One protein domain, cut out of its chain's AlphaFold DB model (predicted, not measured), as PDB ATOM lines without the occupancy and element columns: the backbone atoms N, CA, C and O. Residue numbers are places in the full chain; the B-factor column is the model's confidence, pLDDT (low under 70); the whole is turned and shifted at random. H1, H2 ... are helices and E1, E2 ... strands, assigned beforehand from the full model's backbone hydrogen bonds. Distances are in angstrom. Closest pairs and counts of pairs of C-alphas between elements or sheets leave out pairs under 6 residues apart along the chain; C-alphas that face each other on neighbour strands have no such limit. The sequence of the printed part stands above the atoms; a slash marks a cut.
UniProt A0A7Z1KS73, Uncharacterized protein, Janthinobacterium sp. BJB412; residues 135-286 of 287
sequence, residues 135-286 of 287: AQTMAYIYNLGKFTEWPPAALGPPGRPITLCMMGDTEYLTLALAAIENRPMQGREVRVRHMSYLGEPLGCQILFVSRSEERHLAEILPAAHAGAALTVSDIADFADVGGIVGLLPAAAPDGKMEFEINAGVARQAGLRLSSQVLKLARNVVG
ATOM      1  N   ALA A 135      -5.722  32.435 -16.114       90.25
ATOM      2  CA  ALA A 135      -5.343  31.169 -15.491       90.25
ATOM      3  C   ALA A 135      -5.104  30.082 -16.544       90.25
ATOM      4  O   ALA A 135      -4.132  29.323 -16.465       90.25
ATOM      5  N   GLN A 136      -5.962  30.043 -17.563       88.94
ATOM      6  CA  GLN A 136      -5.815  29.143 -18.698       88.94
ATOM      7  C   GLN A 136      -4.538  29.463 -19.481       88.94
ATOM      8  O   GLN A 136      -3.729  28.564 -19.705       88.94
ATOM      9  N   THR A 137      -4.305  30.736 -19.806       91.38
ATOM     10  CA  THR A 137      -3.094  31.199 -20.508       91.38
ATOM     11  C   THR A 137      -1.823  30.700 -19.814       91.38
ATOM     12  O   THR A 137      -0.960  30.082 -20.442       91.38
ATOM     13  N   MET A 138      -1.735  30.870 -18.491       93.88
ATOM     14  CA  MET A 138      -0.579  30.407 -17.716       93.88
ATOM     15  C   MET A 138      -0.450  28.885 -17.663       93.88
ATOM     16  O   MET A 138       0.663  28.358 -17.738       93.88
ATOM     17  N   ALA A 139      -1.565  28.158 -17.581       91.81
ATOM     18  CA  ALA A 139      -1.544  26.701 -17.645       91.81
ATOM     19  C   ALA A 139      -1.003  26.196 -18.994       91.81
ATOM     20  O   ALA A 139      -0.198  25.260 -19.019       91.81
ATOM     21  N   TYR A 140      -1.391  26.832 -20.105       92.19
ATOM     22  CA  TYR A 140      -0.864  26.510 -21.434       92.19
ATOM     23  C   TYR A 140       0.629  26.811 -21.535       92.19
ATOM     24  O   TYR A 140       1.386  25.915 -21.902       92.19
ATOM     25  N   ILE A 141       1.078  28.004 -21.136       95.31
ATOM     26  CA  ILE A 141       2.504  28.372 -21.149       95.31
ATOM     27  C   ILE A 141       3.340  27.372 -20.340       95.31
ATOM     28  O   ILE A 141       4.364  26.875 -20.818       95.31
ATOM     29  N   TYR A 142       2.884  27.008 -19.139       95.38
ATOM     30  CA  TYR A 142       3.572  26.023 -18.306       95.38
ATOM     31  C   TYR A 142       3.620  24.632 -18.957       95.38
ATOM     32  O   TYR A 142       4.663  23.972 -18.935       95.38
ATOM     33  N   ASN A 143       2.520  24.180 -19.566       93.81
ATOM     34  CA  ASN A 143       2.480  22.893 -20.260       93.81
ATOM     35  C   ASN A 143       3.382  22.888 -21.502       93.81
ATOM     36  O   ASN A 143       4.166  21.958 -21.670       93.81
ATOM     37  N   LEU A 144       3.339  23.931 -22.330       95.19
ATOM     38  CA  LEU A 144       4.222  24.085 -23.489       95.19
ATOM     39  C   LEU A 144       5.693  24.025 -23.066       95.19
ATOM     40  O   LEU A 144       6.472  23.270 -23.649       95.19
ATOM     41  N   GLY A 145       6.052  24.729 -21.990       95.88
ATOM     42  CA  GLY A 145       7.400  24.680 -21.435       95.88
ATOM     43  C   GLY A 145       7.804  23.282 -20.951       95.88
ATOM     44  O   GLY A 145       8.906  22.816 -21.224       95.88
ATOM     45  N   LYS A 146       6.899  22.538 -20.305       95.19
ATOM     46  CA  LYS A 146       7.161  21.141 -19.905       95.19
ATOM     47  C   LYS A 146       7.457  20.203 -21.071       95.19
ATOM     48  O   LYS A 146       8.171  19.224 -20.875       95.19
ATOM     49  N   PHE A 147       6.894  20.481 -22.239       95.19
ATOM     50  CA  PHE A 147       6.983  19.636 -23.428       95.19
ATOM     51  C   PHE A 147       7.915  20.203 -24.504       95.19
ATOM     52  O   PHE A 147       7.875  19.748 -25.650       95.19
ATOM     53  N   THR A 148       8.750  21.174 -24.137       97.12
ATOM     54  CA  THR A 148       9.787  21.748 -24.992       97.12
ATOM     55  C   THR A 148      11.153  21.300 -24.501       97.12
ATOM     56  O   THR A 148      11.480  21.441 -23.328       97.12
ATOM     57  N   GLU A 149      11.972  20.764 -25.392       96.38
ATOM     58  CA  GLU A 149      13.369  20.454 -25.114       96.38
ATOM     59  C   GLU A 149      14.240  21.603 -25.626       96.38
ATOM     60  O   GLU A 149      14.208  21.945 -26.812       96.38
ATOM     61  N   TRP A 150      15.020  22.190 -24.718       96.38
ATOM     62  CA  TRP A 150      16.001  23.228 -25.027       96.38
ATOM     63  C   TRP A 150      17.392  22.634 -25.260       96.38
ATOM     64  O   TRP A 150      17.748  21.631 -24.630       96.38
ATOM     65  N   PRO A 151      18.234  23.284 -26.082       93.81
ATOM     66  CA  PRO A 151      19.635  22.910 -26.178       93.81
ATOM     67  C   PRO A 151      20.336  23.142 -24.823       93.81
ATOM     68  O   PRO A 151      20.056  24.140 -24.152       93.81
ATOM     69  N   PRO A 152      21.295  22.286 -24.411       91.81
ATOM     70  CA  PRO A 152      21.972  22.419 -23.114       91.81
ATOM     71  C   PRO A 152      22.601  23.800 -22.871       91.81
ATOM     72  O   PRO A 152      22.582  24.300 -21.748       91.81
ATOM     73  N   ALA A 153      23.100  24.442 -23.932       90.44
ATOM     74  CA  ALA A 153      23.674  25.786 -23.876       90.44
ATOM     75  C   ALA A 153      22.667  26.859 -23.414       90.44
ATOM     76  O   ALA A 153      23.062  27.797 -22.728       90.44
ATOM     77  N   ALA A 154      21.375  26.700 -23.730       91.44
ATOM     78  CA  ALA A 154      20.327  27.647 -23.347       91.44
ATOM     79  C   ALA A 154      19.844  27.465 -21.898       91.44
ATOM     80  O   ALA A 154      19.368  28.417 -21.284       91.44
ATOM     81  N   LEU A 155      19.977  26.258 -21.329       91.69
ATOM     82  CA  LEU A 155      19.581  25.962 -19.943       91.69
ATOM     83  C   LEU A 155      20.667  26.311 -18.917       91.69
ATOM     84  O   LEU A 155      20.372  26.490 -17.734       91.69
ATOM     85  N   GLY A 156      21.928  26.381 -19.349       90.19
ATOM     86  CA  GLY A 156      23.062  26.587 -18.454       90.19
ATOM     87  C   GLY A 156      23.251  25.442 -17.440       90.19
ATOM     88  O   GLY A 156      22.746  24.330 -17.637       90.19
ATOM     89  N   PRO A 157      23.996  25.678 -16.341       91.00
ATOM     90  CA  PRO A 157      24.337  24.632 -15.382       91.00
ATOM     91  C   PRO A 157      23.089  24.014 -14.724       91.00
ATOM     92  O   PRO A 157      22.033  24.658 -14.663       91.00
ATOM     93  N   PRO A 158      23.177  22.769 -14.223       90.00
ATOM     94  CA  PRO A 158      22.100  22.141 -13.459       90.00
ATOM     95  C   PRO A 158      21.615  23.032 -12.309       90.00
ATOM     96  O   PRO A 158      22.406  23.734 -11.684       90.00
ATOM     97  N   GLY A 159      20.309  23.030 -12.044       88.56
ATOM     98  CA  GLY A 159      19.700  23.847 -10.987       88.56
ATOM     99  C   GLY A 159      19.450  25.314 -11.354       88.56
ATOM    100  O   GLY A 159      18.686  25.976 -10.657       88.56
ATOM    101  N   ARG A 160      20.003  25.828 -12.467       94.19
ATOM    102  CA  ARG A 160      19.603  27.145 -12.994       94.19
ATOM    103  C   ARG A 160      18.092  27.147 -13.301       94.19
ATOM    104  O   ARG A 160      17.638  26.204 -13.956       94.19
ATOM    105  N   PRO A 161      17.328  28.161 -12.856       95.62
ATOM    106  CA  PRO A 161      15.900  28.250 -13.142       95.62
ATOM    107  C   PRO A 161      15.594  28.314 -14.639       95.62
ATOM    108  O   PRO A 161      16.418  28.779 -15.427       95.62
ATOM    109  N   ILE A 162      14.383  27.893 -14.999       96.69
ATOM    110  CA  ILE A 162      13.768  28.219 -16.287       96.69
ATOM    111  C   ILE A 162      13.091  29.578 -16.122       96.69
ATOM    112  O   ILE A 162      12.196  29.738 -15.289       96.69
ATOM    113  N   THR A 163      13.526  30.566 -16.893       96.25
ATOM    114  CA  THR A 163      12.987  31.922 -16.830       96.25
ATOM    115  C   THR A 163      11.876  32.105 -17.863       96.25
ATOM    116  O   THR A 163      12.106  31.941 -19.065       96.25
ATOM    117  N   LEU A 164      10.684  32.458 -17.375       96.69
ATOM    118  CA  LEU A 164       9.571  32.985 -18.157       96.69
ATOM    119  C   LEU A 164       9.667  34.511 -18.170       96.69
ATOM    120  O   LEU A 164       9.562  35.153 -17.124       96.69
ATOM    121  N   CYS A 165       9.848  35.080 -19.350       95.75
ATOM    122  CA  CYS A 165       9.847  36.518 -19.540       95.75
ATOM    123  C   CYS A 165       8.500  36.998 -20.062       95.75
ATOM    124  O   CYS A 165       7.951  36.402 -20.984       95.75
ATOM    125  N   MET A 166       8.005  38.083 -19.480       94.62
ATOM    126  CA  MET A 166       6.763  38.749 -19.857       94.62
ATOM    127  C   MET A 166       7.120  40.079 -20.519       94.62
ATOM    128  O   MET A 166       7.796  40.893 -19.890       94.62
ATOM    129  N   MET A 167       6.710  40.285 -21.770       93.62
ATOM    130  CA  MET A 167       7.022  41.492 -22.538       93.62
ATOM    131  C   MET A 167       5.747  42.228 -22.957       93.62
ATOM    132  O   MET A 167       4.817  41.602 -23.470       93.62
ATOM    133  N   GLY A 168       5.736  43.544 -22.735       92.31
ATOM    134  CA  GLY A 168       4.583  44.419 -22.947       92.31
ATOM    135  C   GLY A 168       3.588  44.435 -21.781       92.31
ATOM    136  O   GLY A 168       3.868  43.938 -20.683       92.31
ATOM    137  N   ASP A 169       2.402  44.976 -22.052       92.19
ATOM    138  CA  ASP A 169       1.271  45.095 -21.124       92.19
ATOM    139  C   ASP A 169       0.764  43.701 -20.724       92.19
ATOM    140  O   ASP A 169       0.097  42.998 -21.494       92.19
ATOM    141  N   THR A 170       1.141  43.260 -19.527       91.50
ATOM    142  CA  THR A 170       0.928  41.893 -19.015       91.50
ATOM    143  C   THR A 170       0.258  41.878 -17.641       91.50
ATOM    144  O   THR A 170       0.166  40.834 -16.995       91.50
ATOM    145  N   GLU A 171      -0.284  43.015 -17.203       90.44
ATOM    146  CA  GLU A 171      -0.913  43.217 -15.894       90.44
ATOM    147  C   GLU A 171      -2.090  42.265 -15.668       90.44
ATOM    148  O   GLU A 171      -2.319  41.796 -14.551       90.44
ATOM    149  N   TYR A 172      -2.813  41.932 -16.741       89.62
ATOM    150  CA  TYR A 172      -3.944  41.008 -16.700       89.62
ATOM    151  C   TYR A 172      -3.532  39.570 -16.333       89.62
ATOM    152  O   TYR A 172      -4.353  38.795 -15.844       89.62
ATOM    153  N   LEU A 173      -2.257  39.221 -16.531       91.25
ATOM    154  CA  LEU A 173      -1.692  37.905 -16.236       91.25
ATOM    155  C   LEU A 173      -1.076  37.819 -14.838       91.25
ATOM    156  O   LEU A 173      -0.860  36.710 -14.346       91.25
ATOM    157  N   THR A 174      -0.825  38.951 -14.177       88.62
ATOM    158  CA  THR A 174      -0.041  39.027 -12.933       88.62
ATOM    159  C   THR A 174      -0.537  38.081 -11.841       88.62
ATOM    160  O   THR A 174       0.258  37.387 -11.212       88.62
ATOM    161  N   LEU A 175      -1.854  37.986 -11.640       88.94
ATOM    162  CA  LEU A 175      -2.425  37.088 -10.628       88.94
ATOM    163  C   LEU A 175      -2.252  35.604 -10.983       88.94
ATOM    164  O   LEU A 175      -2.066  34.773 -10.096       88.94
ATOM    165  N   ALA A 176      -2.285  35.263 -12.272       92.44
ATOM    166  CA  ALA A 176      -2.128  33.891 -12.739       92.44
ATOM    167  C   ALA A 176      -0.664  33.416 -12.698       92.44
ATOM    168  O   ALA A 176      -0.421  32.213 -12.578       92.44
ATOM    169  N   LEU A 177       0.312  34.332 -12.736       92.81
ATOM    170  CA  LEU A 177       1.745  34.002 -12.654       92.81
ATOM    171  C   LEU A 177       2.100  33.276 -11.349       92.81
ATOM    172  O   LEU A 177       2.900  32.337 -11.362       92.81
ATOM    173  N   ALA A 178       1.434  33.623 -10.243       89.69
ATOM    174  CA  ALA A 178       1.621  32.962  -8.951       89.69
ATOM    175  C   ALA A 178       1.326  31.448  -8.997       89.69
ATOM    176  O   ALA A 178       1.845  30.688  -8.181       89.69
ATOM    177  N   ALA A 179       0.522  30.982  -9.962       88.75
ATOM    178  CA  ALA A 179       0.213  29.563 -10.131       88.75
ATOM    179  C   ALA A 179       1.365  28.751 -10.747       88.75
ATOM    180  O   ALA A 179       1.345  27.517 -10.680       88.75
ATOM    181  N   ILE A 180       2.347  29.413 -11.367       93.06
ATOM    182  CA  ILE A 180       3.457  28.762 -12.079       93.06
ATOM    183  C   ILE A 180       4.827  29.135 -11.516       93.06
ATOM    184  O   ILE A 180       5.767  28.352 -11.654       93.06
ATOM    185  N   GLU A 181       4.952  30.282 -10.855       94.00
ATOM    186  CA  GLU A 181       6.199  30.706 -10.235       94.00
ATOM    187  C   GLU A 181       6.662  29.706  -9.162       94.00
ATOM    188  O   GLU A 181       5.864  29.133  -8.418       94.00
ATOM    189  N   ASN A 182       7.971  29.448  -9.110       95.31
ATOM    190  CA  ASN A 182       8.624  28.474  -8.228       95.31
ATOM    191  C   ASN A 182       8.188  27.015  -8.436       95.31
ATOM    192  O   ASN A 182       8.696  26.116  -7.763       95.31
ATOM    193  N   ARG A 183       7.283  26.729  -9.379       95.44
ATOM    194  CA  ARG A 183       6.913  25.349  -9.680       95.44
ATOM    195  C   ARG A 183       8.045  24.643 -10.420       95.44
ATOM    196  O   ARG A 183       8.724  25.256 -11.245       95.44
ATOM    197  N   PRO A 184       8.233  23.336 -10.183       95.38
ATOM    198  CA  PRO A 184       9.216  22.567 -10.922       95.38
ATOM    199  C   PRO A 184       8.770  22.386 -12.379       95.38
ATOM    200  O   PRO A 184       7.641  21.977 -12.655       95.38
ATOM    201  N   MET A 185       9.682  22.629 -13.309       94.88
ATOM    202  CA  MET A 185       9.590  22.342 -14.734       94.88
ATOM    203  C   MET A 185      10.892  21.651 -15.143       94.88
ATOM    204  O   MET A 185      11.970  22.219 -15.018       94.88
ATOM    205  N   GLN A 186      10.802  20.388 -15.568       92.69
ATOM    206  CA  GLN A 186      11.969  19.586 -15.971       92.69
ATOM    207  C   GLN A 186      13.102  19.557 -14.918       92.69
ATOM    208  O   GLN A 186      14.284  19.629 -15.240       92.69
ATOM    209  N   GLY A 187      12.740  19.492 -13.630       93.50
ATOM    210  CA  GLY A 187      13.701  19.482 -12.519       93.50
ATOM    211  C   GLY A 187      14.327  20.844 -12.180       93.50
ATOM    212  O   GLY A 187      15.210  20.899 -11.330       93.50
ATOM    213  N   ARG A 188      13.875  21.935 -12.811       95.62
ATOM    214  CA  ARG A 188      14.291  23.322 -12.539       95.62
ATOM    215  C   ARG A 188      13.097  24.127 -12.044       95.62
ATOM    216  O   ARG A 188      11.972  23.865 -12.452       95.62
ATOM    217  N   GLU A 189      13.307  25.097 -11.168       96.62
ATOM    218  CA  GLU A 189      12.222  26.001 -10.777       96.62
ATOM    219  C   GLU A 189      11.920  26.999 -11.897       96.62
ATOM    220  O   GLU A 189      12.823  27.419 -12.624       96.62
ATOM    221  N   VAL A 190      10.656  27.396 -12.018       97.38
ATOM    222  CA  VAL A 190      10.253  28.506 -12.885       97.38
ATOM    223  C   VAL A 190      10.447  29.830 -12.146       97.38
ATOM    224  O   VAL A 190      10.026  29.975 -10.995       97.38
ATOM    225  N   ARG A 191      11.058  30.810 -12.811       96.50
ATOM    226  CA  ARG A 191      11.134  32.205 -12.349       96.50
ATOM    227  C   ARG A 191      10.529  33.127 -13.391       96.50
ATOM    228  O   ARG A 191      10.729  32.910 -14.583       96.50
ATOM    229  N   VAL A 192       9.813  34.147 -12.938       94.88
ATOM    230  CA  VAL A 192       9.157  35.116 -13.816       94.88
ATOM    231  C   VAL A 192       9.962  36.409 -13.838       94.88
ATOM    232  O   VAL A 192      10.460  36.851 -12.803       94.88
ATOM    233  N   ARG A 193      10.108  37.019 -15.015       92.75
ATOM    234  CA  ARG A 193      10.732  38.335 -15.172       92.75
ATOM    235  C   ARG A 193       9.920  39.198 -16.129       92.75
ATOM    236  O   ARG A 193       9.666  38.793 -17.256       92.75
ATOM    237  N   HIS A 194       9.563  40.401 -15.705       91.75
ATOM    238  CA  HIS A 194       8.943  41.387 -16.588       91.75
ATOM    239  C   HIS A 194      10.028  42.161 -17.338       91.75
ATOM    240  O   HIS A 194      11.067  42.491 -16.765       91.75
ATOM    241  N   MET A 195       9.805  42.407 -18.625       88.12
ATOM    242  CA  MET A 195      10.745  43.079 -19.515       88.12
ATOM    243  C   MET A 195      10.046  44.218 -20.244       88.12
ATOM    244  O   MET A 195       8.990  44.025 -20.838       88.12
ATOM    245  N   SER A 196      10.672  45.392 -20.223       78.06
ATOM    246  CA  SER A 196      10.163  46.589 -20.901       78.06
ATOM    247  C   SER A 196      10.859  46.866 -22.238       78.06
ATOM    248  O   SER A 196      10.380  47.692 -23.001       78.06
ATOM    249  N   TYR A 197      12.006  46.229 -22.513       72.50
ATOM    250  CA  TYR A 197      12.777  46.412 -23.749       72.50
ATOM    251  C   TYR A 197      13.748  45.240 -23.995       72.50
ATOM    252  O   TYR A 197      14.089  44.496 -23.073       72.50
ATOM    253  N   LEU A 198      14.212  45.086 -25.240       71.50
ATOM    254  CA  LEU A 198      15.106  44.005 -25.699       71.50
ATOM    255  C   LEU A 198      16.603  44.228 -25.426       71.50
ATOM    256  O   LEU A 198      17.428  43.418 -25.837       71.50
ATOM    257  N   GLY A 199      16.986  45.318 -24.760       58.28
ATOM    258  CA  GLY A 199      18.395  45.711 -24.623       58.28
ATOM    259  C   GLY A 199      19.218  44.862 -23.648       58.28
ATOM    260  O   GLY A 199      20.420  45.085 -23.515       58.28
ATOM    261  N   GLU A 200      18.606  43.881 -22.986       58.69
ATOM    262  CA  GLU A 200      19.295  42.896 -22.153       58.69
ATOM    263  C   GLU A 200      19.380  41.541 -22.869       58.69
ATOM    264  O   GLU A 200      18.455  41.178 -23.603       58.69
ATOM    265  N   PRO A 201      20.438  40.734 -22.634       62.03
ATOM    266  CA  PRO A 201      20.447  39.347 -23.078       62.03
ATOM    267  C   PRO A 201      19.171  38.678 -22.581       62.03
ATOM    268  O   PRO A 201      18.956  38.603 -21.367       62.03
ATOM    269  N   LEU A 202      18.334  38.201 -23.512       71.44
ATOM    270  CA  LEU A 202      17.025  37.663 -23.159       71.44
ATOM    271  C   LEU A 202      17.186  36.631 -22.051       71.44
ATOM    272  O   LEU A 202      16.585  36.788 -21.007       71.44
ATOM    273  N   GLY A 203      18.049  35.621 -22.180       84.88
ATOM    274  CA  GLY A 203      18.267  34.660 -21.084       84.88
ATOM    275  C   GLY A 203      16.976  33.981 -20.588       84.88
ATOM    276  O   GLY A 203      16.971  33.387 -19.511       84.88
ATOM    277  N   CYS A 204      15.905  34.095 -21.375       92.19
ATOM    278  CA  CYS A 204      14.583  33.554 -21.149       92.19
ATOM    279  C   CYS A 204      14.511  32.234 -21.897       92.19
ATOM    280  O   CYS A 204      14.833  32.176 -23.083       92.19
ATOM    281  N   GLN A 205      14.055  31.183 -21.231       96.62
ATOM    282  CA  GLN A 205      13.738  29.933 -21.916       96.62
ATOM    283  C   GLN A 205      12.341  30.018 -22.530       96.62
ATOM    284  O   GLN A 205      12.093  29.414 -23.571       96.62
ATOM    285  N   ILE A 206      11.446  30.803 -21.924       97.38
ATOM    286  CA  ILE A 206      10.110  31.087 -22.445       97.38
ATOM    287  C   ILE A 206       9.932  32.602 -22.500       97.38
ATOM    288  O   ILE A 206      10.223  33.292 -21.522       97.38
ATOM    289  N   LEU A 207       9.451  33.116 -23.627       96.88
ATOM    290  CA  LEU A 207       9.116  34.524 -23.809       96.88
ATOM    291  C   LEU A 207       7.639  34.636 -24.178       96.88
ATOM    292  O   LEU A 207       7.237  34.198 -25.255       96.88
ATOM    293  N   PHE A 208       6.848  35.233 -23.291       96.94
ATOM    294  CA  PHE A 208       5.497  35.671 -23.606       96.94
ATOM    295  C   PHE A 208       5.530  37.101 -24.148       96.94
ATOM    296  O   PHE A 208       6.056  38.000 -23.487       96.94
ATOM    297  N   VAL A 209       4.954  37.304 -25.331       95.88
ATOM    298  CA  VAL A 209       4.847  38.612 -25.984       95.88
ATOM    299  C   VAL A 209       3.380  39.029 -25.999       95.88
ATOM    300  O   VAL A 209       2.562  38.379 -26.649       95.88
ATOM    301  N   SER A 210       3.049  40.091 -25.266       94.25
ATOM    302  CA  SER A 210       1.704  40.670 -25.240       94.25
ATOM    303  C   SER A 210       1.365  41.349 -26.565       94.25
ATOM    304  O   SER A 210       2.245  41.871 -27.252       94.25
ATOM    305  N   ARG A 211       0.071  41.427 -26.887       93.12
ATOM    306  CA  ARG A 211      -0.448  42.175 -28.042       93.12
ATOM    307  C   ARG A 211       0.010  43.634 -28.128       93.12
ATOM    308  O   ARG A 211       0.116  44.173 -29.223       93.12
ATOM    309  N   SER A 212       0.330  44.266 -27.001       93.25
ATOM    310  CA  SER A 212       0.916  45.619 -26.970       93.25
ATOM    311  C   SER A 212       2.220  45.746 -27.780       93.25
ATOM    312  O   SER A 212       2.518  46.824 -28.298       93.25
ATOM    313  N   GLU A 213       2.946  44.642 -27.978       94.81
ATOM    314  CA  GLU A 213       4.243  44.586 -28.666       94.81
ATOM    315  C   GLU A 213       4.156  44.135 -30.131       94.81
ATOM    316  O   GLU A 213       5.179  43.907 -30.780       94.81
ATOM    317  N   GLU A 214       2.950  44.038 -30.697       95.19
ATOM    318  CA  GLU A 214       2.726  43.594 -32.081       95.19
ATOM    319  C   GLU A 214       3.567  44.377 -33.106       95.19
ATOM    320  O   GLU A 214       4.119  43.810 -34.050       95.19
ATOM    321  N   ARG A 215       3.761  45.680 -32.878       94.88
ATOM    322  CA  ARG A 215       4.564  46.547 -33.759       94.88
ATOM    323  C   ARG A 215       6.075  46.306 -33.667       94.88
ATOM    324  O   ARG A 215       6.800  46.759 -34.550       94.88
ATOM    325  N   HIS A 216       6.552  45.611 -32.637       93.62
ATOM    326  CA  HIS A 216       7.975  45.374 -32.382       93.62
ATOM    327  C   HIS A 216       8.399  43.919 -32.643       93.62
ATOM    328  O   HIS A 216       9.567  43.577 -32.463       93.62
ATOM    329  N   LEU A 217       7.497  43.054 -33.124       95.06
ATOM    330  CA  LEU A 217       7.793  41.634 -33.367       95.06
ATOM    331  C   LEU A 217       9.016  41.395 -34.260       95.06
ATOM    332  O   LEU A 217       9.790  40.473 -34.007       95.06
ATOM    333  N   ALA A 218       9.219  42.249 -35.267       94.00
ATOM    334  CA  ALA A 218      10.365  42.164 -36.170       94.00
ATOM    335  C   ALA A 218      11.720  42.333 -35.452       94.00
ATOM    336  O   ALA A 218      12.727  41.815 -35.926       94.00
ATOM    337  N   GLU A 219      11.745  43.026 -34.312       92.25
ATOM    338  CA  GLU A 219      12.926  43.181 -33.457       92.25
ATOM    339  C   GLU A 219      12.997  42.075 -32.388       92.25
ATOM    340  O   GLU A 219      14.064  41.509 -32.136       92.25
ATOM    341  N   ILE A 220      11.849  41.714 -31.801       93.88
ATOM    342  CA  ILE A 220      11.741  40.755 -30.688       93.88
ATOM    343  C   ILE A 220      12.089  39.328 -31.121       93.88
ATOM    344  O   ILE A 220      12.882  38.649 -30.461       93.88
ATOM    345  N   LEU A 221      11.489  38.851 -32.214       95.12
ATOM    346  CA  LEU A 221      11.568  37.444 -32.610       95.12
ATOM    347  C   LEU A 221      12.998  36.998 -32.961       95.12
ATOM    348  O   LEU A 221      13.418  35.954 -32.456       95.12
ATOM    349  N   PRO A 222      13.801  37.760 -33.736       93.81
ATOM    350  CA  PRO A 222      15.184  37.374 -34.014       93.81
ATOM    351  C   PRO A 222      16.034  37.228 -32.748       93.81
ATOM    352  O   PRO A 222      16.775  36.250 -32.616       93.81
ATOM    353  N   ALA A 223      15.898  38.158 -31.796       92.62
ATOM    354  CA  ALA A 223      16.603  38.089 -30.520       92.62
ATOM    355  C   ALA A 223      16.174  36.850 -29.717       92.62
ATOM    356  O   ALA A 223      17.020  36.126 -29.182       92.62
ATOM    357  N   ALA A 224      14.868  36.566 -29.676       94.25
ATOM    358  CA  ALA A 224      14.311  35.404 -28.988       94.25
ATOM    359  C   ALA A 224      14.821  34.083 -29.568       94.25
ATOM    360  O   ALA A 224      15.254  33.205 -28.817       94.25
ATOM    361  N   HIS A 225      14.852  33.959 -30.893       94.00
ATOM    362  CA  HIS A 225      15.343  32.756 -31.563       94.00
ATOM    363  C   HIS A 225      16.838  32.540 -31.329       94.00
ATOM    364  O   HIS A 225      17.252  31.415 -31.056       94.00
ATOM    365  N   ALA A 226      17.642  33.608 -31.359       91.88
ATOM    366  CA  ALA A 226      19.070  33.529 -31.055       91.88
ATOM    367  C   ALA A 226      19.342  33.031 -29.622       91.88
ATOM    368  O   ALA A 226      20.340  32.355 -29.377       91.88
ATOM    369  N   GLY A 227      18.439  33.329 -28.682       91.81
ATOM    370  CA  GLY A 227      18.486  32.841 -27.303       91.81
ATOM    371  C   GLY A 227      17.872  31.455 -27.077       91.81
ATOM    372  O   GLY A 227      17.827  31.017 -25.928       91.81
ATOM    373  N   ALA A 228      17.386  30.781 -28.127       95.25
ATOM    374  CA  ALA A 228      16.571  29.568 -28.030       95.25
ATOM    375  C   ALA A 228      15.370  29.739 -27.075       95.25
ATOM    376  O   ALA A 228      15.059  28.858 -26.272       95.25
ATOM    377  N   ALA A 229      14.704  30.894 -27.120       95.94
ATOM    378  CA  ALA A 229      13.500  31.130 -26.336       95.94
ATOM    379  C   ALA A 229      12.276  30.541 -27.049       95.94
ATOM    380  O   ALA A 229      12.062  30.763 -28.242       95.94
ATOM    381  N   LEU A 230      11.436  29.826 -26.301       97.94
ATOM    382  CA  LEU A 230      10.103  29.445 -26.751       97.94
ATOM    383  C   LEU A 230       9.213  30.691 -26.732       97.94
ATOM    384  O   LEU A 230       8.846  31.163 -25.655       97.94
ATOM    385  N   THR A 231       8.878  31.222 -27.905       97.81
ATOM    386  CA  THR A 231       8.005  32.393 -28.030       97.81
ATOM    387  C   THR A 231       6.535  31.988 -28.007       97.81
ATOM    388  O   THR A 231       6.115  31.072 -28.718       97.81
ATOM    389  N   VAL A 232       5.752  32.672 -27.175       97.69
ATOM    390  CA  VAL A 232       4.312  32.457 -27.002       97.69
ATOM    391  C   VAL A 232       3.605  33.810 -27.031       97.69
ATOM    392  O   VAL A 232       4.087  34.756 -26.413       97.69
ATOM    393  N   SER A 233       2.476  33.931 -27.725       96.44
ATOM    394  CA  SER A 233       1.736  35.198 -27.800       96.44
ATOM    395  C   SER A 233       0.250  34.991 -28.072       96.44
ATOM    396  O   SER A 233      -0.128  33.974 -28.642       96.44
ATOM    397  N   ASP A 234      -0.579  35.961 -27.689       93.06
ATOM    398  CA  ASP A 234      -2.004  36.091 -28.027       93.06
ATOM    399  C   ASP A 234      -2.266  37.086 -29.185       93.06
ATOM    400  O   ASP A 234      -3.398  37.556 -29.391       93.06
ATOM    401  N   ILE A 235      -1.213  37.432 -29.933       94.31
ATOM    402  CA  ILE A 235      -1.274  38.178 -31.194       94.31
ATOM    403  C   ILE A 235      -1.850  37.272 -32.290       94.31
ATOM    404  O   ILE A 235      -1.513  36.090 -32.387       94.31
ATOM    405  N   ALA A 236      -2.733  37.829 -33.119       91.81
ATOM    406  CA  ALA A 236      -3.307  37.112 -34.253       91.81
ATOM    407  C   ALA A 236      -2.215  36.719 -35.260       91.81
ATOM    408  O   ALA A 236      -1.257  37.462 -35.458       91.81
ATOM    409  N   ASP A 237      -2.349  35.543 -35.873       93.00
ATOM    410  CA  ASP A 237      -1.419  35.027 -36.888       93.00
ATOM    411  C   ASP A 237       0.056  34.985 -36.423       93.00
ATOM    412  O   ASP A 237       0.989  34.965 -37.227       93.00
ATOM    413  N   PHE A 238       0.296  34.940 -35.102       96.50
ATOM    414  CA  PHE A 238       1.639  35.011 -34.517       96.50
ATOM    415  C   PHE A 238       2.580  33.922 -35.052       96.50
ATOM    416  O   PHE A 238       3.758  34.180 -35.302       96.50
ATOM    417  N   ALA A 239       2.063  32.707 -35.261       96.12
ATOM    418  CA  ALA A 239       2.831  31.599 -35.823       96.12
ATOM    419  C   ALA A 239       3.244  31.843 -37.290       96.12
ATOM    420  O   ALA A 239       4.312  31.385 -37.709       96.12
ATOM    421  N   ASP A 240       2.441  32.586 -38.056       94.19
ATOM    422  CA  ASP A 240       2.694  32.889 -39.468       94.19
ATOM    423  C   ASP A 240       3.704  34.030 -39.640       94.19
ATOM    424  O   ASP A 240       4.516  34.007 -40.567       94.19
ATOM    425  N   VAL A 241       3.738  34.985 -38.706       94.75
ATOM    426  CA  VAL A 241       4.714  36.096 -38.701       94.75
ATOM    427  C   VAL A 241       6.059  35.735 -38.055       94.75
ATOM    428  O   VAL A 241       6.896  36.603 -37.810       94.75
ATOM    429  N   GLY A 242       6.296  34.445 -37.808       95.56
ATOM    430  CA  GLY A 242       7.578  33.924 -37.333       95.56
ATOM    431  C   GLY A 242       7.663  33.686 -35.827       95.56
ATOM    432  O   GLY A 242       8.745  33.384 -35.338       95.56
ATOM    433  N   GLY A 243       6.564  33.799 -35.084       97.44
ATOM    434  CA  GLY A 243       6.471  33.295 -33.717       97.44
ATOM    435  C   GLY A 243       6.398  31.764 -33.662       97.44
ATOM    436  O   GLY A 243       6.114  31.106 -34.663       97.44
ATOM    437  N   ILE A 244       6.656  31.172 -32.490       98.06
ATOM    438  CA  ILE A 244       6.618  29.709 -32.323       98.06
ATOM    439  C   ILE A 244       5.227  29.227 -31.918       98.06
ATOM    440  O   ILE A 244       4.733  28.286 -32.537       98.06
ATOM    441  N   VAL A 245       4.599  29.830 -30.901       97.75
ATOM    442  CA  VAL A 245       3.252  29.445 -30.447       97.75
ATOM    443  C   VAL A 245       2.310  30.645 -30.413       97.75
ATOM    444  O   VAL A 245       2.508  31.564 -29.622       97.75
ATOM    445  N   GLY A 246       1.262  30.612 -31.235       96.44
ATOM    446  CA  GLY A 246       0.141  31.552 -31.154       96.44
ATOM    447  C   GLY A 246      -0.982  30.966 -30.303       96.44
ATOM    448  O   GLY A 246      -1.363  29.815 -30.507       96.44
ATOM    449  N   LEU A 247      -1.501  31.729 -29.346       93.81
ATOM    450  CA  LEU A 247      -2.654  31.389 -28.517       93.81
ATOM    451  C   LEU A 247      -3.901  32.023 -29.124       93.81
ATOM    452  O   LEU A 247      -3.933  33.227 -29.378       93.81
ATOM    453  N   LEU A 248      -4.936  31.214 -29.328       88.38
ATOM    454  CA  LEU A 248      -6.183  31.645 -29.938       88.38
ATOM    455  C   LEU A 248      -7.342  31.460 -28.955       88.38
ATOM    456  O   LEU A 248      -7.398  30.457 -28.232       88.38
ATOM    457  N   PRO A 249      -8.307  32.393 -28.940       81.00
ATOM    458  CA  PRO A 249      -9.572  32.172 -28.259       81.00
ATOM    459  C   PRO A 249     -10.240  30.897 -28.784       81.00
ATOM    460  O   PRO A 249     -10.162  30.591 -29.975       81.00
ATOM    461  N   ALA A 250     -10.915  30.168 -27.899       70.94
ATOM    462  CA  ALA A 250     -11.679  28.986 -28.276       70.94
ATOM    463  C   ALA A 250     -12.755  29.354 -29.308       70.94
ATOM    464  O   ALA A 250     -13.610  30.196 -29.026       70.94
ATOM    465  N   ALA A 251     -12.768  28.698 -30.470       68.38
ATOM    466  CA  ALA A 251     -13.937  28.737 -31.352       68.38
ATOM    467  C   ALA A 251     -15.037  27.775 -30.860       68.38
ATOM    468  O   ALA A 251     -16.208  27.908 -31.221       68.38
ATOM    469  N   ALA A 252     -14.655  26.789 -30.040       65.06
ATOM    470  CA  ALA A 252     -15.533  25.752 -29.528       65.06
ATOM    471  C   ALA A 252     -16.368  26.212 -28.309       65.06
ATOM    472  O   ALA A 252     -15.881  26.971 -27.467       65.06
ATOM    473  N   PRO A 253     -17.600  25.686 -28.135       63.84
ATOM    474  CA  PRO A 253     -18.462  26.012 -26.990       63.84
ATOM    475  C   PRO A 253     -17.908  25.586 -25.624       63.84
ATOM    476  O   PRO A 253     -18.423  26.026 -24.599       63.84
ATOM    477  N   ASP A 254     -16.906  24.701 -25.587       72.12
ATOM    478  CA  ASP A 254     -16.296  24.214 -24.345       72.12
ATOM    479  C   ASP A 254     -15.296  25.208 -23.729       72.12
ATOM    480  O   ASP A 254     -14.792  24.963 -22.631       72.12
ATOM    481  N   GLY A 255     -15.024  26.325 -24.417       71.25
ATOM    482  CA  GLY A 255     -14.210  27.428 -23.909       71.25
ATOM    483  C   GLY A 255     -12.723  27.092 -23.762       71.25
ATOM    484  O   GLY A 255     -12.003  27.784 -23.037       71.25
ATOM    485  N   LYS A 256     -12.231  26.024 -24.402       76.88
ATOM    486  CA  LYS A 256     -10.805  25.682 -24.340       76.88
ATOM    487  C   LYS A 256      -9.987  26.502 -25.326       76.88
ATOM    488  O   LYS A 256     -10.222  26.433 -26.524       76.88
ATOM    489  N   MET A 257      -8.990  27.220 -24.817       82.12
ATOM    490  CA  MET A 257      -8.006  27.925 -25.634       82.12
ATOM    491  C   MET A 257      -7.387  26.979 -26.672       82.12
ATOM    492  O   MET A 257      -6.945  25.870 -26.348       82.12
ATOM    493  N   GLU A 258      -7.353  27.432 -27.916       88.12
ATOM    494  CA  GLU A 258      -6.660  26.754 -29.003       88.12
ATOM    495  C   GLU A 258      -5.266  27.362 -29.160       88.12
ATOM    496  O   GLU A 258      -4.981  28.459 -28.678       88.12
ATOM    497  N   PHE A 259      -4.363  26.645 -29.815       92.31
ATOM    498  CA  PHE A 259      -3.050  27.187 -30.134       92.31
ATOM    499  C   PHE A 259      -2.541  26.650 -31.463       92.31
ATOM    500  O   PHE A 259      -2.881  25.543 -31.892       92.31
ATOM    501  N   GLU A 260      -1.699  27.449 -32.097       95.06
ATOM    502  CA  GLU A 260      -1.036  27.149 -33.356       95.06
ATOM    503  C   GLU A 260       0.468  27.117 -33.133       95.06
ATOM    504  O   GLU A 260       0.998  27.869 -32.315       95.06
ATOM    505  N   ILE A 261       1.157  26.216 -33.834       96.75
ATOM    506  CA  ILE A 261       2.597  26.019 -33.664       96.75
ATOM    507  C   ILE A 261       3.323  26.162 -34.992       96.75
ATOM    508  O   ILE A 261       3.032  25.441 -35.942       96.75
ATOM    509  N   ASN A 262       4.368  26.983 -35.027       97.19
ATOM    510  CA  ASN A 262       5.358  26.960 -36.094       97.19
ATOM    511  C   ASN A 262       6.526  26.034 -35.718       97.19
ATOM    512  O   ASN A 262       7.508  26.424 -35.079       97.19
ATOM    513  N   ALA A 263       6.419  24.765 -36.119       95.12
ATOM    514  CA  ALA A 263       7.431  23.754 -35.814       95.12
ATOM    515  C   ALA A 263       8.727  23.967 -36.615       95.12
ATOM    516  O   ALA A 263       9.795  23.515 -36.196       95.12
ATOM    517  N   GLY A 264       8.648  24.646 -37.763       95.81
ATOM    518  CA  GLY A 264       9.815  25.052 -38.543       95.81
ATOM    519  C   GLY A 264      10.690  26.032 -37.765       95.81
ATOM    520  O   GLY A 264      11.876  25.767 -37.562       95.81
ATOM    521  N   VAL A 265      10.086  27.110 -37.258       97.06
ATOM    522  CA  VAL A 265      10.784  28.132 -36.461       97.06
ATOM    523  C   VAL A 265      11.311  27.553 -35.149       97.06
ATOM    524  O   VAL A 265      12.466  27.792 -34.805       97.06
ATOM    525  N   ALA A 266      10.529  26.714 -34.457       97.00
ATOM    526  CA  ALA A 266      10.998  26.048 -33.239       97.00
ATOM    527  C   ALA A 266      12.310  25.280 -33.475       97.00
ATOM    528  O   ALA A 266      13.278  25.456 -32.736       97.00
ATOM    529  N   ARG A 267      12.372  24.484 -34.552       96.00
ATOM    530  CA  ARG A 267      13.585  23.738 -34.923       96.00
ATOM    531  C   ARG A 267      14.748  24.659 -35.277       96.00
ATOM    532  O   ARG A 267      15.874  24.368 -34.887       96.00
ATOM    533  N   GLN A 268      14.491  25.750 -35.999       95.31
ATOM    534  CA  GLN A 268      15.516  26.741 -36.348       95.31
ATOM    535  C   GLN A 268      16.101  27.426 -35.105       95.31
ATOM    536  O   GLN A 268      17.307  27.651 -35.053       95.31
ATOM    537  N   ALA A 269      15.282  27.670 -34.078       95.06
ATOM    538  CA  ALA A 269      15.715  28.163 -32.769       95.06
ATOM    539  C   ALA A 269      16.375  27.078 -31.884       95.06
ATOM    540  O   ALA A 269      16.703  27.328 -30.726       95.06
ATOM    541  N   GLY A 270      16.563  25.857 -32.400       95.75
ATOM    542  CA  GLY A 270      17.174  24.740 -31.672       95.75
ATOM    543  C   GLY A 270      16.248  24.047 -30.671       95.75
ATOM    544  O   GLY A 270      16.722  23.236 -29.874       95.75
ATOM    545  N   LEU A 271      14.946  24.337 -30.705       97.25
ATOM    546  CA  LEU A 271      13.943  23.749 -29.822       97.25
ATOM    547  C   LEU A 271      13.325  22.495 -30.433       97.25
ATOM    548  O   LEU A 271      13.082  22.412 -31.643       97.25
ATOM    549  N   ARG A 272      13.000  21.523 -29.578       96.25
ATOM    550  CA  ARG A 272      12.217  20.345 -29.975       96.25
ATOM    551  C   ARG A 272      10.945  20.276 -29.147       96.25
ATOM    552  O   ARG A 272      10.989  20.128 -27.934       96.25
ATOM    553  N   LEU A 273       9.806  20.374 -29.818       95.06
ATOM    554  CA  LEU A 273       8.492  20.235 -29.196       95.06
ATOM    555  C   LEU A 273       8.064  18.767 -29.226       95.06
ATOM    556  O   LEU A 273       8.169  18.101 -30.260       95.06
ATOM    557  N   SER A 274       7.555  18.263 -28.101       93.31
ATOM    558  CA  SER A 274       7.019  16.903 -28.020       93.31
ATOM    559  C   SER A 274       5.861  16.707 -28.997       93.31
ATOM    560  O   SER A 274       4.961  17.543 -29.116       93.31
ATOM    561  N   SER A 275       5.820  15.531 -29.625       90.94
ATOM    562  CA  SER A 275       4.709  15.124 -30.493       90.94
ATOM    563  C   SER A 275       3.346  15.153 -29.790       90.94
ATOM    564  O   SER A 275       2.326  15.301 -30.458       90.94
ATOM    565  N   GLN A 276       3.310  15.044 -28.457       88.06
ATOM    566  CA  GLN A 276       2.076  15.154 -27.675       88.06
ATOM    567  C   GLN A 276       1.459  16.551 -27.783       88.06
ATOM    568  O   GLN A 276       0.258  16.658 -27.999       88.06
ATOM    569  N   VAL A 277       2.270  17.609 -27.701       90.06
ATOM    570  CA  VAL A 277       1.794  18.994 -27.834       90.06
ATOM    571  C   VAL A 277       1.434  19.315 -29.277       90.06
ATOM    572  O   VAL A 277       0.390  19.907 -29.525       90.06
ATOM    573  N   LEU A 278       2.240  18.858 -30.240       88.38
ATOM    574  CA  LEU A 278       1.967  19.089 -31.665       88.38
ATOM    575  C   LEU A 278       0.628  18.488 -32.122       88.38
ATOM    576  O   LEU A 278       0.005  19.020 -33.033       88.38
ATOM    577  N   LYS A 279       0.174  17.392 -31.497       88.75
ATOM    578  CA  LYS A 279      -1.134  16.766 -31.773       88.75
ATOM    579  C   LYS A 279      -2.322  17.542 -31.205       88.75
ATOM    580  O   LYS A 279      -3.439  17.320 -31.654       88.75
ATOM    581  N   LEU A 280      -2.088  18.373 -30.191       88.31
ATOM    582  CA  LEU A 280      -3.117  19.192 -29.550       88.31
ATOM    583  C   LEU A 280      -3.249  20.572 -30.207       88.31
ATOM    584  O   LEU A 280      -4.240  21.254 -29.974       88.31
ATOM    585  N   ALA A 281      -2.262  20.975 -31.012       88.31
ATOM    586  CA  ALA A 281      -2.314  22.213 -31.768       88.31
ATOM    587  C   ALA A 281      -3.418  22.147 -32.830       88.31
ATOM    588  O   ALA A 281      -3.545  21.154 -33.551       88.31
ATOM    589  N   ARG A 282      -4.165  23.241 -32.967       89.38
ATOM    590  CA  ARG A 282      -5.168  23.426 -34.021       89.38
ATOM    591  C   ARG A 282      -4.518  23.382 -35.407       89.38
ATOM    592  O   ARG A 282      -5.040  22.749 -36.320       89.38
ATOM    593  N   ASN A 283      -3.362  24.032 -35.541       90.62
ATOM    594  CA  ASN A 283      -2.561  24.058 -36.760       90.62
ATOM    595  C   ASN A 283      -1.065  23.916 -36.439       90.62
ATOM    596  O   ASN A 283      -0.593  24.363 -35.392       90.62
ATOM    597  N   VAL A 284      -0.316  23.308 -37.364       89.69
ATOM    598  CA  VAL A 284       1.147  23.194 -37.290       89.69
ATOM    599  C   VAL A 284       1.765  23.634 -38.615       89.69
ATOM    600  O   VAL A 284       1.653  22.922 -39.615       89.69
ATOM    601  N   VAL A 285       2.461  24.767 -38.598       89.69
ATOM    602  CA  VAL A 285       3.163  25.357 -39.745       89.69
ATOM    603  C   VAL A 285       4.595  24.808 -39.837       89.69
ATOM    604  O   VAL A 285       5.237  24.529 -38.820       89.69
ATOM    605  N   GLY A 286       5.115  24.649 -41.062       74.38
ATOM    606  CA  GLY A 286       6.532  24.332 -41.306       74.38
ATOM    607  C   GLY A 286       6.945  22.880 -41.022       74.38
ATOM    608  O   GLY A 286       8.015  22.650 -40.443       74.38
TER     609      GLY A 286
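Overview. This is residues 135 to 286 of the 287 residues of an uncharacterized protein of Janthinobacterium sp. BJB412 (UniProt A0A7Z1KS73). A twisted sheet of seven strands curls round the helix H1 on one face, and the kinked helix H4 covers E3 and E4 on the other face, making three layers. Short helices H3, H5 and H6 graze the sheet, and H2 is at the far end from the loop of residues 249 to 257. The 152 printed residues hold six named helices and seven named strands, in the order H1 H2 E1 H3 E2 E3 H4 E4 E5 E6 H5 H6 E7. The mixed sheet runs E2 E1 E3 E4 E5 E6 E7, and the class is mixed, helices and strands. The whole is compact, with a radius of gyration of the C-alphas of 14.1 A and spans of 43 by 31 by 30 A.

Along the chain. H1, residues 135 to 146, begins at C-alpha 135 (-5.343, 31.169, -15.491) and is 16.6 A long. H2 is 152 to 155, E1 162 to 167 (16.1 A) and H3 171 to 177. E2, 188 to 195, is 21.3 A long; E3 is 206 to 209. H4, 211 to 226, is 21.6 A long, with a kink of 82 degrees near residue 218. E4 is 230 to 233, E5 245 to 248, E6 258 to 262 (14.0 A), H5 263 to 268 and H6 275 to 278. E7, 283 to 285, ends at C-alpha 285 (3.163, 25.357, -39.745).

Arrangement. E2 and E1 are parallel, N 164 to O 191 2.8 A; so are E1 and E3, N 165 to O 206 2.8 A; E3 and E4, N 207 to O 230 2.9 A; E4 and E5, N 247 to O 233 2.7 A; and E6 and E7, N 285 to O 261 2.8 A. The hairpin E5 and E6 is antiparallel, N 248 to O 258 2.8 A. Three strand-helix-strand units, parallel neighbour strands with helices between, have right-handed crossovers: E1 H3 E2, E3 H4 E4, and E6 H5 H6 E7. H4 is over E3 and E4 at a height over the sheet of 8.0 A. With residues 135 to 138 alone, H1 touches H3, closest C-alphas Ala 135 and Ala 176, 5.0 A, at a steep tilt of 59 degrees. Every O i to N i+4 pair is within hydrogen-bond range in H1 and H5, against 6 of 12 in H4 and 1 of 3 in H3, where 3 of 4 O i to N i+3 pairs are; H2 and H6 are too short for an i+4 pair.

Size, cuts and confidence. The C-alphas of Pro 157 and Pro 253, the two farthest apart, are 44.4 A apart. The printed part has no cut. The link E4 to E5 is long. Residues 199 to 201 and 251 to 253 have pLDDT under 70.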